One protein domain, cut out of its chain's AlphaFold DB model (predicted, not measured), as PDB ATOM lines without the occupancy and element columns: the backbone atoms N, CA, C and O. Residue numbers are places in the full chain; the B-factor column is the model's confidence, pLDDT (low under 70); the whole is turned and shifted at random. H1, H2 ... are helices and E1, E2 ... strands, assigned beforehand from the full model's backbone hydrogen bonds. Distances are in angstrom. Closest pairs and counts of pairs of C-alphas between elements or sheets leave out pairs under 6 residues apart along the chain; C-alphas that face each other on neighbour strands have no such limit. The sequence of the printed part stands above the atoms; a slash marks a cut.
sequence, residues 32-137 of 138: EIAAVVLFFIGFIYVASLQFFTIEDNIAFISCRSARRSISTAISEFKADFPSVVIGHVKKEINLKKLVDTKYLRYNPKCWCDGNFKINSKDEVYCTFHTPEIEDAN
ATOM      1  N   GLU A  32     182.985-111.855 167.221       89.56
ATOM      2  CA  GLU A  32     184.150-111.447 166.419       89.56
ATOM      3  C   GLU A  32     184.173-112.222 165.106       89.56
ATOM      4  O   GLU A  32     184.337-111.639 164.036       89.56
ATOM      5  N   ILE A  33     183.914-113.530 165.180       89.88
ATOM      6  CA  ILE A  33     183.788-114.394 164.004       89.88
ATOM      7  C   ILE A  33     182.623-113.910 163.128       89.88
ATOM      8  O   ILE A  33     182.787-113.746 161.920       89.88
ATOM      9  N   ALA A  34     181.464-113.618 163.728       92.56
ATOM     10  CA  ALA A  34     180.301-113.107 163.007       92.56
ATOM     11  C   ALA A  34     180.580-111.753 162.334       92.56
ATOM     12  O   ALA A  34     180.205-111.562 161.177       92.56
ATOM     13  N   ALA A  35     181.273-110.834 163.013       93.56
ATOM     14  CA  ALA A  35     181.641-109.537 162.451       93.56
ATOM     15  C   ALA A  35     182.563-109.679 161.229       93.56
ATOM     16  O   ALA A  35     182.340-109.022 160.211       93.56
ATOM     17  N   VAL A  36     183.554-110.573 161.295       94.44
ATOM     18  CA  VAL A  36     184.459-110.855 160.169       94.44
ATOM     19  C   VAL A  36     183.698-111.468 158.990       94.44
ATOM     20  O   VAL A  36     183.877-111.036 157.852       94.44
ATOM     21  N   VAL A  37     182.804-112.427 159.243       95.38
ATOM     22  CA  VAL A  37     181.976-113.042 158.192       95.38
ATOM     23  C   VAL A  37     181.074-112.003 157.520       95.38
ATOM     24  O   VAL A  37     181.028-111.942 156.293       95.38
ATOM     25  N   LEU A  38     180.407-111.146 158.297       95.81
ATOM     26  CA  LEU A  38     179.568-110.074 157.755       95.81
ATOM     27  C   LEU A  38     180.377-109.060 156.942       95.81
ATOM     28  O   LEU A  38     179.910-108.616 155.893       95.81
ATOM     29  N   PHE A  39     181.595-108.733 157.380       96.31
ATOM     30  CA  PHE A  39     182.497-107.874 156.620       96.31
ATOM     31  C   PHE A  39     182.836-108.483 155.256       96.31
ATOM     32  O   PHE A  39     182.709-107.801 154.242       96.31
ATOM     33  N   PHE A  40     183.202-109.769 155.202       97.06
ATOM     34  CA  PHE A  40     183.501-110.432 153.931       97.06
ATOM     35  C   PHE A  40     182.276-110.540 153.024       97.06
ATOM     36  O   PHE A  40     182.394-110.273 151.832       97.06
ATOM     37  N   ILE A  41     181.101-110.868 153.565       96.62
ATOM     38  CA  ILE A  41     179.859-110.907 152.782       96.62
ATOM     39  C   ILE A  41     179.552-109.520 152.207       96.62
ATOM     40  O   ILE A  41     179.295-109.398 151.010       96.62
ATOM     41  N   GLY A  42     179.628-108.471 153.030       95.75
ATOM     42  CA  GLY A  42     179.411-107.094 152.589       95.75
ATOM     43  C   GLY A  42     180.431-106.651 151.539       95.75
ATOM     44  O   GLY A  42     180.059-106.065 150.524       95.75
ATOM     45  N   PHE A  43     181.707-106.984 151.737       95.81
ATOM     46  CA  PHE A  43     182.774-106.680 150.790       95.81
ATOM     47  C   PHE A  43     182.566-107.388 149.446       95.81
ATOM     48  O   PHE A  43     182.610-106.734 148.406       95.81
ATOM     49  N   ILE A  44     182.287-108.696 149.459       95.12
ATOM     50  CA  ILE A  44     182.015-109.483 148.247       95.12
ATOM     51  C   ILE A  44     180.783-108.930 147.526       95.12
ATOM     52  O   ILE A  44     180.814-108.767 146.308       95.12
ATOM     53  N   TYR A  45     179.726-108.586 148.263       94.75
ATOM     54  CA  TYR A  45     178.516-108.005 147.690       94.75
ATOM     55  C   TYR A  45     178.807-106.684 146.966       94.75
ATOM     56  O   TYR A  45     178.517-106.557 145.777       94.75
ATOM     57  N   VAL A  46     179.455-105.726 147.634       93.38
ATOM     58  CA  VAL A  46     179.809-104.435 147.019       93.38
ATOM     59  C   VAL A  46     180.754-104.630 145.831       93.38
ATOM     60  O   VAL A  46     180.522-104.044 144.775       93.38
ATOM     61  N   ALA A  47     181.775-105.480 145.961       91.06
ATOM     62  CA  ALA A  47     182.706-105.778 144.875       91.06
ATOM     63  C   ALA A  47     181.993-106.384 143.655       91.06
ATOM     64  O   ALA A  47     182.278-105.990 142.526       91.06
ATOM     65  N   SER A  48     181.030-107.286 143.875       90.12
ATOM     66  CA  SER A  48     180.252-107.895 142.794       90.12
ATOM     67  C   SER A  48     179.421-106.860 142.030       90.12
ATOM     68  O   SER A  48     179.472-106.825 140.805       90.12
ATOM     69  N   LEU A  49     178.752-105.937 142.731       89.19
ATOM     70  CA  LEU A  49     177.990-104.853 142.099       89.19
ATOM     71  C   LEU A  49     178.885-103.924 141.263       89.19
ATOM     72  O   LEU A  49     178.504-103.497 140.172       89.19
ATOM     73  N   GLN A  50     180.086-103.616 141.757       86.38
ATOM     74  CA  GLN A  50     181.056-102.811 141.008       86.38
ATOM     75  C   GLN A  50     181.553-103.549 139.760       86.38
ATOM     76  O   GLN A  50     181.709-102.940 138.706       86.38
ATOM     77  N   PHE A  51     181.754-104.865 139.846       85.38
ATOM     78  CA  PHE A  51     182.182-105.665 138.703       85.38
ATOM     79  C   PHE A  51     181.143-105.650 137.574       85.38
ATOM     80  O   PHE A  51     181.492-105.318 136.444       85.38
ATOM     81  N   PHE A  52     179.865-105.900 137.890       76.88
ATOM     82  CA  PHE A  52     178.790-105.887 136.890       76.88
ATOM     83  C   PHE A  52     178.661-104.527 136.193       76.88
ATOM     84  O   PHE A  52     178.581-104.457 134.970       76.88
ATOM     85  N   THR A  53     178.725-103.427 136.950       79.50
ATOM     86  CA  THR A  53     178.617-102.086 136.350       79.50
ATOM     87  C   THR A  53     179.794-101.752 135.432       79.50
ATOM     88  O   THR A  53     179.616-101.061 134.429       79.50
ATOM     89  N   ILE A  54     181.004-102.226 135.737       80.38
ATOM     90  CA  ILE A  54     182.172-102.040 134.867       80.38
ATOM     91  C   ILE A  54     182.038-102.884 133.596       80.38
ATOM     92  O   ILE A  54     182.297-102.374 132.505       80.38
ATOM     93  N   GLU A  55     181.624-104.143 133.723       78.75
ATOM     94  CA  GLU A  55     181.463-105.062 132.594       78.75
ATOM     95  C   GLU A  55     180.446-104.532 131.572       78.75
ATOM     96  O   GLU A  55     180.773-104.411 130.386       78.75
ATOM     97  N   ASP A  56     179.276-104.088 132.039       76.88
ATOM     98  CA  ASP A  56     178.230-103.509 131.187       76.88
ATOM     99  C   ASP A  56     178.717-102.250 130.453       76.88
ATOM    100  O   ASP A  56     178.501-102.074 129.248       76.88
ATOM    101  N   ASN A  57     179.439-101.372 131.159       81.81
ATOM    102  CA  ASN A  57     179.987-100.153 130.566       81.81
ATOM    103  C   ASN A  57     181.033-100.460 129.488       81.81
ATOM    104  O   ASN A  57     181.036 -99.829 128.424       81.81
ATOM    105  N   ILE A  58     181.915-101.431 129.732       81.38
ATOM    106  CA  ILE A  58     182.919-101.857 128.751       81.38
ATOM    107  C   ILE A  58     182.233-102.463 127.528       81.38
ATOM    108  O   ILE A  58     182.593-102.109 126.401       81.38
ATOM    109  N   ALA A  59     181.227-103.317 127.722       79.94
ATOM    110  CA  ALA A  59     180.473-103.922 126.630       79.94
ATOM    111  C   ALA A  59     179.793-102.858 125.751       79.94
ATOM    112  O   ALA A  59     179.917-102.896 124.519       79.94
ATOM    113  N   PHE A  60     179.169-101.850 126.367       82.50
ATOM    114  CA  PHE A  60     178.529-100.746 125.653       82.50
ATOM    115  C   PHE A  60     179.536 -99.881 124.877       82.50
ATOM    116  O   PHE A  60     179.348 -99.605 123.685       82.50
ATOM    117  N   ILE A  61     180.637 -99.474 125.521       83.25
ATOM    118  CA  ILE A  61     181.685 -98.650 124.893       83.25
ATOM    119  C   ILE A  61     182.350 -99.411 123.741       83.25
ATOM    120  O   ILE A  61     182.530 -98.855 122.652       83.25
ATOM    121  N   SER A  62     182.670-100.687 123.958       85.50
ATOM    122  CA  SER A  62     183.237-101.584 122.950       85.50
ATOM    123  C   SER A  62     182.305-101.712 121.746       85.50
ATOM    124  O   SER A  62     182.719-101.484 120.606       85.50
ATOM    125  N   CYS A  63     181.010-101.948 121.985       87.50
ATOM    126  CA  CYS A  63     180.011-102.029 120.924       87.50
ATOM    127  C   CYS A  63     179.887-100.712 120.140       87.50
ATOM    128  O   CYS A  63     179.806-100.723 118.908       87.50
ATOM    129  N   ARG A  64     179.895 -99.562 120.821       87.62
ATOM    130  CA  ARG A  64     179.849 -98.242 120.170       87.62
ATOM    131  C   ARG A  64     181.082 -97.991 119.301       87.62
ATOM    132  O   ARG A  64     180.950 -97.463 118.196       87.62
ATOM    133  N   SER A  65     182.261 -98.364 119.791       88.25
ATOM    134  CA  SER A  65     183.520 -98.256 119.050       88.25
ATOM    135  C   SER A  65     183.510 -99.145 117.802       88.25
ATOM    136  O   SER A  65     183.757 -98.662 116.695       88.25
ATOM    137  N   ALA A  66     183.101-100.408 117.956       87.69
ATOM    138  CA  ALA A  66     182.938-101.353 116.855       87.69
ATOM    139  C   ALA A  66     181.996-100.813 115.769       87.69
ATOM    140  O   ALA A  66     182.373-100.773 114.599       87.69
ATOM    141  N   ARG A  67     180.812-100.302 116.143       89.25
ATOM    142  CA  ARG A  67     179.862 -99.696 115.189       89.25
ATOM    143  C   ARG A  67     180.486 -98.566 114.373       89.25
ATOM    144  O   ARG A  67     180.280 -98.513 113.163       89.25
ATOM    145  N   ARG A  68     181.244 -97.673 115.019       88.88
ATOM    146  CA  ARG A  68     181.932 -96.568 114.332       88.88
ATOM    147  C   ARG A  68     182.979 -97.088 113.357       88.88
ATOM    148  O   ARG A  68     182.962 -96.678 112.206       88.88
ATOM    149  N   SER A  69     183.818 -98.028 113.790       90.00
ATOM    150  CA  SER A  69     184.845 -98.624 112.929       90.00
ATOM    151  C   SER A  69     184.244 -99.314 111.702       90.00
ATOM    152  O   SER A  69     184.772 -99.161 110.606       90.00
ATOM    153  N   ILE A  70     183.143-100.053 111.871       88.75
ATOM    154  CA  ILE A  70     182.449-100.723 110.763       88.75
ATOM    155  C   ILE A  70     181.832 -99.688 109.818       88.75
ATOM    156  O   ILE A  70     181.971 -99.819 108.608       88.75
ATOM    157  N   SER A  71     181.184 -98.651 110.361       89.19
ATOM    158  CA  SER A  71     180.591 -97.567 109.566       89.19
ATOM    159  C   SER A  71     181.640 -96.870 108.695       89.19
ATOM    160  O   SER A  71     181.454 -96.737 107.486       89.19
ATOM    161  N   THR A  72     182.789 -96.522 109.282       89.56
ATOM    162  CA  THR A  72     183.912 -95.930 108.547       89.56
ATOM    163  C   THR A  72     184.432 -96.878 107.466       89.56
ATOM    164  O   THR A  72     184.502 -96.482 106.307       89.56
ATOM    165  N   ALA A  73     184.689 -98.146 107.798       87.88
ATOM    166  CA  ALA A  73     185.184 -99.131 106.836       87.88
ATOM    167  C   ALA A  73     184.218 -99.358 105.657       87.88
ATOM    168  O   ALA A  73     184.650 -99.506 104.517       87.88
ATOM    169  N   ILE A  74     182.906 -99.358 105.913       87.12
ATOM    170  CA  ILE A  74     181.892 -99.435 104.852       87.12
ATOM    171  C   ILE A  74     181.926 -98.178 103.989       87.12
ATOM    172  O   ILE A  74     181.859 -98.293 102.767       87.12
ATOM    173  N   SER A  75     182.022 -96.994 104.599       86.44
ATOM    174  CA  SER A  75     182.051 -95.733 103.855       86.44
ATOM    175  C   SER A  75     183.277 -95.625 102.943       86.44
ATOM    176  O   SER A  75     183.133 -95.244 101.785       86.44
ATOM    177  N   GLU A  76     184.449 -96.045 103.424       87.62
ATOM    178  CA  GLU A  76     185.692 -96.074 102.647       87.62
ATOM    179  C   GLU A  76     185.608 -97.100 101.516       87.62
ATOM    180  O   GLU A  76     185.850 -96.773 100.357       87.62
ATOM    181  N   PHE A  77     185.155 -98.321 101.811       86.62
ATOM    182  CA  PHE A  77     184.989 -99.334 100.772       86.62
ATOM    183  C   PHE A  77     183.972 -98.907  99.707       86.62
ATOM    184  O   PHE A  77     184.171 -99.175  98.526       86.62
ATOM    185  N   LYS A  78     182.868 -98.256 100.095       85.00
ATOM    186  CA  LYS A  78     181.848 -97.762  99.155       85.00
ATOM    187  C   LYS A  78     182.388 -96.623  98.285       85.00
ATOM    188  O   LYS A  78     181.954 -96.498  97.143       85.00
ATOM    189  N   ALA A  79     183.321 -95.820  98.800       85.75
ATOM    190  CA  ALA A  79     184.007 -94.795  98.019       85.75
ATOM    191  C   ALA A  79     184.913 -95.417  96.943       85.75
ATOM    192  O   ALA A  79     184.890 -94.965  95.798       85.75
ATOM    193  N   ASP A  80     185.631 -96.490  97.280       86.12
ATOM    194  CA  ASP A  80     186.525 -97.181  96.343       86.12
ATOM    195  C   ASP A  80     185.771 -98.107  95.366       86.12
ATOM    196  O   ASP A  80     186.169 -98.272  94.211       86.12
ATOM    197  N   PHE A  81     184.651 -98.696  95.803       81.94
ATOM    198  CA  PHE A  81     183.850 -99.660  95.044       81.94
ATOM    199  C   PHE A  81     182.346 -99.331  95.097       81.94
ATOM    200  O   PHE A  81     181.564-100.077  95.699       81.94
ATOM    201  N   PRO A  82     181.887 -98.263  94.420       76.44
ATOM    202  CA  PRO A  82     180.499 -97.799  94.511       76.44
ATOM    203  C   PRO A  82     179.467 -98.799  93.967       76.44
ATOM    204  O   PRO A  82     178.296 -98.743  94.336       76.44
ATOM    205  N   SER A  83     179.882 -99.732  93.105       74.38
ATOM    206  CA  SER A  83     179.024-100.777  92.530       74.38
ATOM    207  C   SER A  83     178.868-102.019  93.417       74.38
ATOM    208  O   SER A  83     178.043-102.883  93.118       74.38
ATOM    209  N   VAL A  84     179.649-102.144  94.496       71.81
ATOM    210  CA  VAL A  84     179.705-103.357  95.320       71.81
ATOM    211  C   VAL A  84     178.924-103.163  96.619       71.81
ATOM    212  O   VAL A  84     179.279-102.362  97.477       71.81
ATOM    213  N   VAL A  85     177.885-103.977  96.809       66.81
ATOM    214  CA  VAL A  85     177.038-103.953  98.010       66.81
ATOM    215  C   VAL A  85     177.659-104.829  99.112       66.81
ATOM    216  O   VAL A  85     177.773-106.045  98.951       66.81
ATOM    217  N   ILE A  86     178.095-104.230 100.230       61.34
ATOM    218  CA  ILE A  86     178.749-104.933 101.370       61.34
ATOM    219  C   ILE A  86     177.735-105.469 102.399       61.34
ATOM    220  O   ILE A  86     178.052-106.312 103.240       61.34
ATOM    221  N   GLY A  87     176.487-105.025 102.309       59.94
ATOM    222  CA  GLY A  87     175.386-105.489 103.135       59.94
ATOM    223  C   GLY A  87     174.069-105.019 102.538       59.94
ATOM    224  O   GLY A  87     174.011-103.973 101.898       59.94
ATOM    225  N   HIS A  88     173.019-105.812 102.716       60.38
ATOM    226  CA  HIS A  88     171.661-105.372 102.415       60.38
ATOM    227  C   HIS A  88     170.991-104.900 103.699       60.38
ATOM    228  O   HIS A  88     171.293-105.400 104.782       60.38
ATOM    229  N   VAL A  89     170.042-103.980 103.555       61.22
ATOM    230  CA  VAL A  89     169.140-103.547 104.626       61.22
ATOM    231  C   VAL A  89     168.605-104.770 105.382       61.22
ATOM    232  O   VAL A  89     168.101-105.707 104.759       61.22
ATOM    233  N   LYS A  90     168.762-104.781 106.714       60.22
ATOM    234  CA  LYS A  90     168.370-105.879 107.631       60.22
ATOM    235  C   LYS A  90     169.146-107.207 107.481       60.22
ATOM    236  O   LYS A  90     168.915-108.117 108.278       60.22
ATOM    237  N   LYS A  91     170.094-107.338 106.540       67.88
ATOM    238  CA  LYS A  91     171.024-108.484 106.466       67.88
ATOM    239  C   LYS A  91     172.310-108.209 107.247       67.88
ATOM    240  O   LYS A  91     172.716-107.063 107.436       67.88
ATOM    241  N   GLU A  92     172.951-109.286 107.691       68.81
ATOM    242  CA  GLU A  92     174.256-109.215 108.347       68.81
ATOM    243  C   GLU A  92     175.317-108.642 107.405       68.81
ATOM    244  O   GLU A  92     175.361-108.956 106.210       68.81
ATOM    245  N   ILE A  93     176.168-107.781 107.958       77.44
ATOM    246  CA  ILE A  93     177.277-107.167 107.229       77.44
ATOM    247  C   ILE A  93     178.334-108.236 106.983       77.44
ATOM    248  O   ILE A  93     178.741-108.938 107.912       77.44
ATOM    249  N   ASN A  94     178.851-108.328 105.757       81.19
ATOM    250  CA  ASN A  94     179.965-109.227 105.477       81.19
ATOM    251  C   ASN A  94     181.290-108.624 105.984       81.19
ATOM    252  O   ASN A  94     182.123-108.146 105.212       81.19
ATOM    253  N   LEU A  95     181.476-108.646 107.307       82.38
ATOM    254  CA  LEU A  95     182.667-108.132 107.993       82.38
ATOM    255  C   LEU A  95     183.942-108.847 107.542       82.38
ATOM    256  O   LEU A  95     185.005-108.239 107.501       82.38
ATOM    257  N   LYS A  96     183.832-110.121 107.146       84.50
ATOM    258  CA  LYS A  96     184.965-110.889 106.631       84.50
ATOM    259  C   LYS A  96     185.541-110.247 105.372       84.50
ATOM    260  O   LYS A  96     186.747-110.059 105.296       84.50
ATOM    261  N   LYS A  97     184.680-109.813 104.446       83.50
ATOM    262  CA  LYS A  97     185.116-109.121 103.228       83.50
ATOM    263  C   LYS A  97     185.895-107.844 103.544       83.50
ATOM    264  O   LYS A  97     186.937-107.633 102.945       83.50
ATOM    265  N   LEU A  98     185.421-107.041 104.499       83.75
ATOM    266  CA  LEU A  98     186.089-105.805 104.936       83.75
ATOM    267  C   LEU A  98     187.446-106.065 105.613       83.75
ATOM    268  O   LEU A  98     188.354-105.240 105.510       83.75
ATOM    269  N   VAL A  99     187.590-107.201 106.303       87.44
ATOM    270  CA  VAL A  99     188.870-107.637 106.885       87.44
ATOM    271  C   VAL A  99     189.827-108.118 105.796       87.44
ATOM    272  O   VAL A  99     190.983-107.700 105.768       87.44
ATOM    273  N   ASP A 100     189.343-108.940 104.864       87.62
ATOM    274  CA  ASP A 100     190.140-109.466 103.750       87.62
ATOM    275  C   ASP A 100     190.662-108.330 102.852       87.62
ATOM    276  O   ASP A 100     191.799-108.372 102.380       87.62
ATOM    277  N   THR A 101     189.863-107.275 102.669       85.00
ATOM    278  CA  THR A 101     190.251-106.072 101.920       85.00
ATOM    279  C   THR A 101     190.993-105.024 102.755       85.00
ATOM    280  O   THR A 101     191.316-103.962 102.236       85.00
ATOM    281  N   LYS A 102     191.332-105.331 104.015       87.06
ATOM    282  CA  LYS A 102     192.123-104.497 104.942       87.06
ATOM    283  C   LYS A 102     191.497-103.159 105.368       87.06
ATOM    284  O   LYS A 102     192.187-102.367 106.005       87.06
ATOM    285  N   TYR A 103     190.207-102.927 105.117       86.44
ATOM    286  CA  TYR A 103     189.480-101.774 105.685       86.44
ATOM    287  C   TYR A 103     189.142-101.993 107.166       86.44
ATOM    288  O   TYR A 103     188.936-101.046 107.921       86.44
ATOM    289  N   LEU A 104     189.121-103.252 107.614       87.56
ATOM    290  CA  LEU A 104     189.065-103.626 109.023       87.56
ATOM    291  C   LEU A 104     190.309-104.427 109.411       87.56
ATOM    292  O   LEU A 104     190.694-105.381 108.741       87.56
ATOM    293  N   ARG A 105     190.926-104.075 110.543       84.62
ATOM    294  CA  ARG A 105     192.094-104.800 111.075       84.62
ATOM    295  C   ARG A 105     191.729-106.169 111.654       84.62
ATOM    296  O   ARG A 105     192.539-107.089 111.631       84.62
ATOM    297  N   TYR A 106     190.541-106.281 112.231       85.31
ATOM    298  CA  TYR A 106     190.011-107.491 112.852       85.31
ATOM    299  C   TYR A 106     188.498-107.530 112.656       85.31
ATOM    300  O   TYR A 106     187.901-106.512 112.321       85.31
ATOM    301  N   ASN A 107     187.881-108.695 112.865       85.75
ATOM    302  CA  ASN A 107     186.428-108.836 112.818       85.75
ATOM    303  C   ASN A 107     185.824-108.401 114.169       85.75
ATOM    304  O   ASN A 107     185.953-109.153 115.142       85.75
ATOM    305  N   PRO A 108     185.223-107.202 114.275       84.44
ATOM    306  CA  PRO A 108     184.650-106.738 115.530       84.44
ATOM    307  C   PRO A 108     183.433-107.586 115.914       84.44
ATOM    308  O   PRO A 108     182.550-107.837 115.097       84.44
ATOM    309  N   LYS A 109     183.364-107.988 117.185       85.38
ATOM    310  CA  LYS A 109     182.223-108.704 117.771       85.38
ATOM    311  C   LYS A 109     181.675-107.933 118.964       85.38
ATOM    312  O   LYS A 109     182.434-107.296 119.695       85.38
ATOM    313  N   CYS A 110     180.359-107.980 119.146       84.88
ATOM    314  CA  CYS A 110     179.732-107.488 120.366       84.88
ATOM    315  C   CYS A 110     180.034-108.460 121.515       84.88
ATOM    316  O   CYS A 110     180.022-109.668 121.309       84.88
ATOM    317  N   TRP A 111     180.285-107.932 122.712       82.38
ATOM    318  CA  TRP A 111     180.519-108.745 123.910       82.38
ATOM    319  C   TRP A 111     179.240-109.417 124.427       82.38
ATOM    320  O   TRP A 111     179.315-110.456 125.062       82.38
ATOM    321  N   CYS A 112     178.075-108.853 124.099       82.12
ATOM    322  CA  CYS A 112     176.758-109.380 124.459       82.12
ATOM    323  C   CYS A 112     176.128-110.202 123.319       82.12
ATOM    324  O   CYS A 112     174.915-110.157 123.131       82.12
ATOM    325  N   ASP A 113     176.949-110.830 122.469       82.81
ATOM    326  CA  ASP A 113     176.515-111.663 121.330       82.81
ATOM    327  C   ASP A 113     175.573-110.981 120.312       82.81
ATOM    328  O   ASP A 113     174.881-111.624 119.527       82.81
ATOM    329  N   GLY A 114     175.564-109.646 120.279       83.19
ATOM    330  CA  GLY A 114     174.845-108.871 119.268       83.19
ATOM    331  C   GLY A 114     175.521-108.905 117.891       83.19
ATOM    332  O   GLY A 114     176.745-108.791 117.782       83.19
ATOM    333  N   ASN A 115     174.714-108.962 116.829       86.38
ATOM    334  CA  ASN A 115     175.184-108.897 115.444       86.38
ATOM    335  C   ASN A 115     175.139-107.458 114.917       86.38
ATOM    336  O   ASN A 115     174.271-106.663 115.291       86.38
ATOM    337  N   PHE A 116     176.068-107.127 114.016       86.88
ATOM    338  CA  PHE A 116     176.103-105.829 113.344       86.88
ATOM    339  C   PHE A 116     175.365-105.894 112.002       86.88
ATOM    340  O   PHE A 116     175.686-106.713 111.135       86.88
ATOM    341  N   LYS A 117     174.383-105.008 111.831       86.25
ATOM    342  CA  LYS A 117     173.530-104.903 110.639       86.25
ATOM    343  C   LYS A 117     173.494-103.462 110.129       86.25
ATOM    344  O   LYS A 117     173.846-102.535 110.857       86.25
ATOM    345  N   ILE A 118     173.059-103.284 108.883       84.69
ATOM    346  CA  ILE A 118     172.844-101.969 108.261       84.69
ATOM    347  C   ILE A 118     171.342-101.697 108.143       84.69
ATOM    348  O   ILE A 118     170.565-102.576 107.752       84.69
ATOM    349  N   ASN A 119     170.932-100.479 108.496       80.12
ATOM    350  CA  ASN A 119     169.572 -99.976 108.301       80.12
ATOM    351  C   ASN A 119     169.406 -99.312 106.914       80.12
ATOM    352  O   ASN A 119     170.389 -99.013 106.248       80.12
ATOM    353  N   SER A 120     168.180 -99.005 106.482       72.75
ATOM    354  CA  SER A 120     167.880 -98.358 105.190       72.75
ATOM    355  C   SER A 120     168.506 -96.966 105.011       72.75
ATOM    356  O   SER A 120     168.533 -96.455 103.899       72.75
ATOM    357  N   LYS A 121     169.002 -96.351 106.092       75.06
ATOM    358  CA  LYS A 121     169.738 -95.074 106.087       75.06
ATOM    359  C   LYS A 121     171.265 -95.254 105.998       75.06
ATOM    360  O   LYS A 121     171.998 -94.317 106.285       75.06
ATOM    361  N   ASP A 122     171.744 -96.454 105.658       74.12
ATOM    362  CA  ASP A 122     173.166 -96.844 105.679       74.12
ATOM    363  C   ASP A 122     173.830 -96.747 107.073       74.12
ATOM    364  O   ASP A 122     175.052 -96.730 107.212       74.12
ATOM    365  N   GLU A 123     173.032 -96.747 108.144       82.62
ATOM    366  CA  GLU A 123     173.537 -96.720 109.516       82.62
ATOM    367  C   GLU A 123     173.809 -98.133 110.044       82.62
ATOM    368  O   GLU A 123     172.934 -99.003 110.023       82.62
ATOM    369  N   VAL A 124     175.015 -98.350 110.578       86.31
ATOM    370  CA  VAL A 124     175.389 -99.599 111.253       86.31
ATOM    371  C   VAL A 124     174.806 -99.612 112.660       86.31
ATOM    372  O   VAL A 124     175.125 -98.722 113.453       86.31
ATOM    373  N   TYR A 125     174.029-100.634 113.010       86.56
ATOM    374  CA  TYR A 125     173.486-100.852 114.354       86.56
ATOM    375  C   TYR A 125     173.841-102.240 114.897       86.56
ATOM    376  O   TYR A 125     174.195-103.148 114.147       86.56
ATOM    377  N   CYS A 126     173.800-102.375 116.225       86.75
ATOM    378  CA  CYS A 126     173.949-103.651 116.922       86.75
ATOM    379  C   CYS A 126     172.574-104.129 117.388       86.75
ATOM    380  O   CYS A 126     171.854-103.345 118.010       86.75
ATOM    381  N   THR A 127     172.238-105.393 117.130       85.19
ATOM    382  CA  THR A 127     170.934-105.982 117.493       85.19
ATOM    383  C   THR A 127     170.673-106.023 118.998       85.19
ATOM    384  O   THR A 127     169.523-106.069 119.406       85.19
ATOM    385  N   PHE A 128     171.723-106.001 119.824       85.00
ATOM    386  CA  PHE A 128     171.592-106.060 121.281       85.00
ATOM    387  C   PHE A 128     171.521-104.667 121.922       85.00
ATOM    388  O   PHE A 128     170.589-104.363 122.653       85.00
ATOM    389  N   HIS A 129     172.491-103.793 121.630       79.94
ATOM    390  CA  HIS A 129     172.602-102.490 122.302       79.94
ATOM    391  C   HIS A 129     171.759-101.377 121.672       79.94
ATOM    392  O   HIS A 129     171.510-100.370 122.325       79.94
ATOM    393  N   THR A 130     171.379-101.502 120.398       76.38
ATOM    394  CA  THR A 130     170.586-100.479 119.696       76.38
ATOM    395  C   THR A 130     169.565-101.108 118.747       76.38
ATOM    396  O   THR A 130     169.676-100.906 117.532       76.38
ATOM    397  N   PRO A 131     168.593-101.876 119.276       69.88
ATOM    398  CA  PRO A 131     167.536-102.478 118.468       69.88
ATOM    399  C   PRO A 131     166.564-101.427 117.913       69.88
ATOM    400  O   PRO A 131     166.085-101.580 116.802       69.88
ATOM    401  N   GLU A 132     166.356-100.301 118.605       67.25
ATOM    402  CA  GLU A 132     165.422 -99.237 118.189       67.25
ATOM    403  C   GLU A 132     165.726 -98.651 116.799       67.25
ATOM    404  O   GLU A 132     164.840 -98.156 116.105       67.25
ATOM    405  N   ILE A 133     166.988 -98.725 116.362       65.94
ATOM    406  CA  ILE A 133     167.405 -98.266 115.032       65.94
ATOM    407  C   ILE A 133     166.850 -99.197 113.939       65.94
ATOM    408  O   ILE A 133     166.639 -98.747 112.815       65.94
ATOM    409  N   GLU A 134     166.578-100.468 114.249       60.31
ATOM    410  CA  GLU A 134     165.904-101.410 113.347       60.31
ATOM    411  C   GLU A 134     164.431-101.027 113.120       60.31
ATOM    412  O   GLU A 134     163.960-101.086 111.981       60.31
ATOM    413  N   ASP A 135     163.745-100.577 114.175       56.22
ATOM    414  CA  ASP A 135     162.295-100.332 114.193       56.22
ATOM    415  C   ASP A 135     161.885 -98.914 113.777       56.22
ATOM    416  O   ASP A 135     160.782 -98.727 113.267       56.22
ATOM    417  N   ALA A 136     162.767 -97.915 113.907       56.53
ATOM    418  CA  ALA A 136     162.518 -96.521 113.499       56.53
ATOM    419  C   ALA A 136     162.357 -96.313 111.969       56.53
ATOM    420  O   ALA A 136     162.523 -95.201 111.461       56.53
ATOM    421  N   ASN A 137     162.109 -97.390 111.224       49.94
ATOM    422  CA  ASN A 137     162.061 -97.444 109.768       49.94
ATOM    423  C   ASN A 137     160.952 -98.374 109.225       49.94
ATOM    424  O   ASN A 137     160.987 -98.705 108.037       49.94
TER     425      ASN A 137
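This is residues 32 to 137 of the 138 residues of an uncharacterized protein of bacterium ADurb.Bin243 (UniProt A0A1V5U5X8). One very long helix, H1, makes the length, its residues 32 to 54 sticking out as a free arm; on its later part pack the short helix H2 and the small hairpin E1 and E2, among long loops. The 106 printed residues, mostly helix, run H1, H2, E1, E2, H3, with one antiparallel sheet, E1 - E2. The whole is extended, radius of gyration of the C-alphas 20.2 A, spanning 75 by 31 by 15 A.

Find C-alpha 32 at (184.150, -111.447, 166.419); from there H1, residues 32 to 80, runs 71.6 A. Next come H2, 95 to 100, E1, 116 to 118, E2, 124 to 126, and H3, 132 to 135, ending at C-alpha 135 (162.295, -100.332, 114.193).

H1 touches H2 with residues 70 to 77 alone, closest C-alphas Ala 73 and Leu 98, 7.0 A, at a steep tilt of 65 degrees. In the hairpin, N 117 and O 125 are 3.0 A apart, within hydrogen-bond range. Every O i to N i+4 pair is within range in H1 and H2; H3 is too short for one. H1 and H3 are apart.

The printed part has no cut. The links H1 to H2 and H2 to E1 are long. Residues 85 to 92 and 131 to 137 have pLDDT under 70.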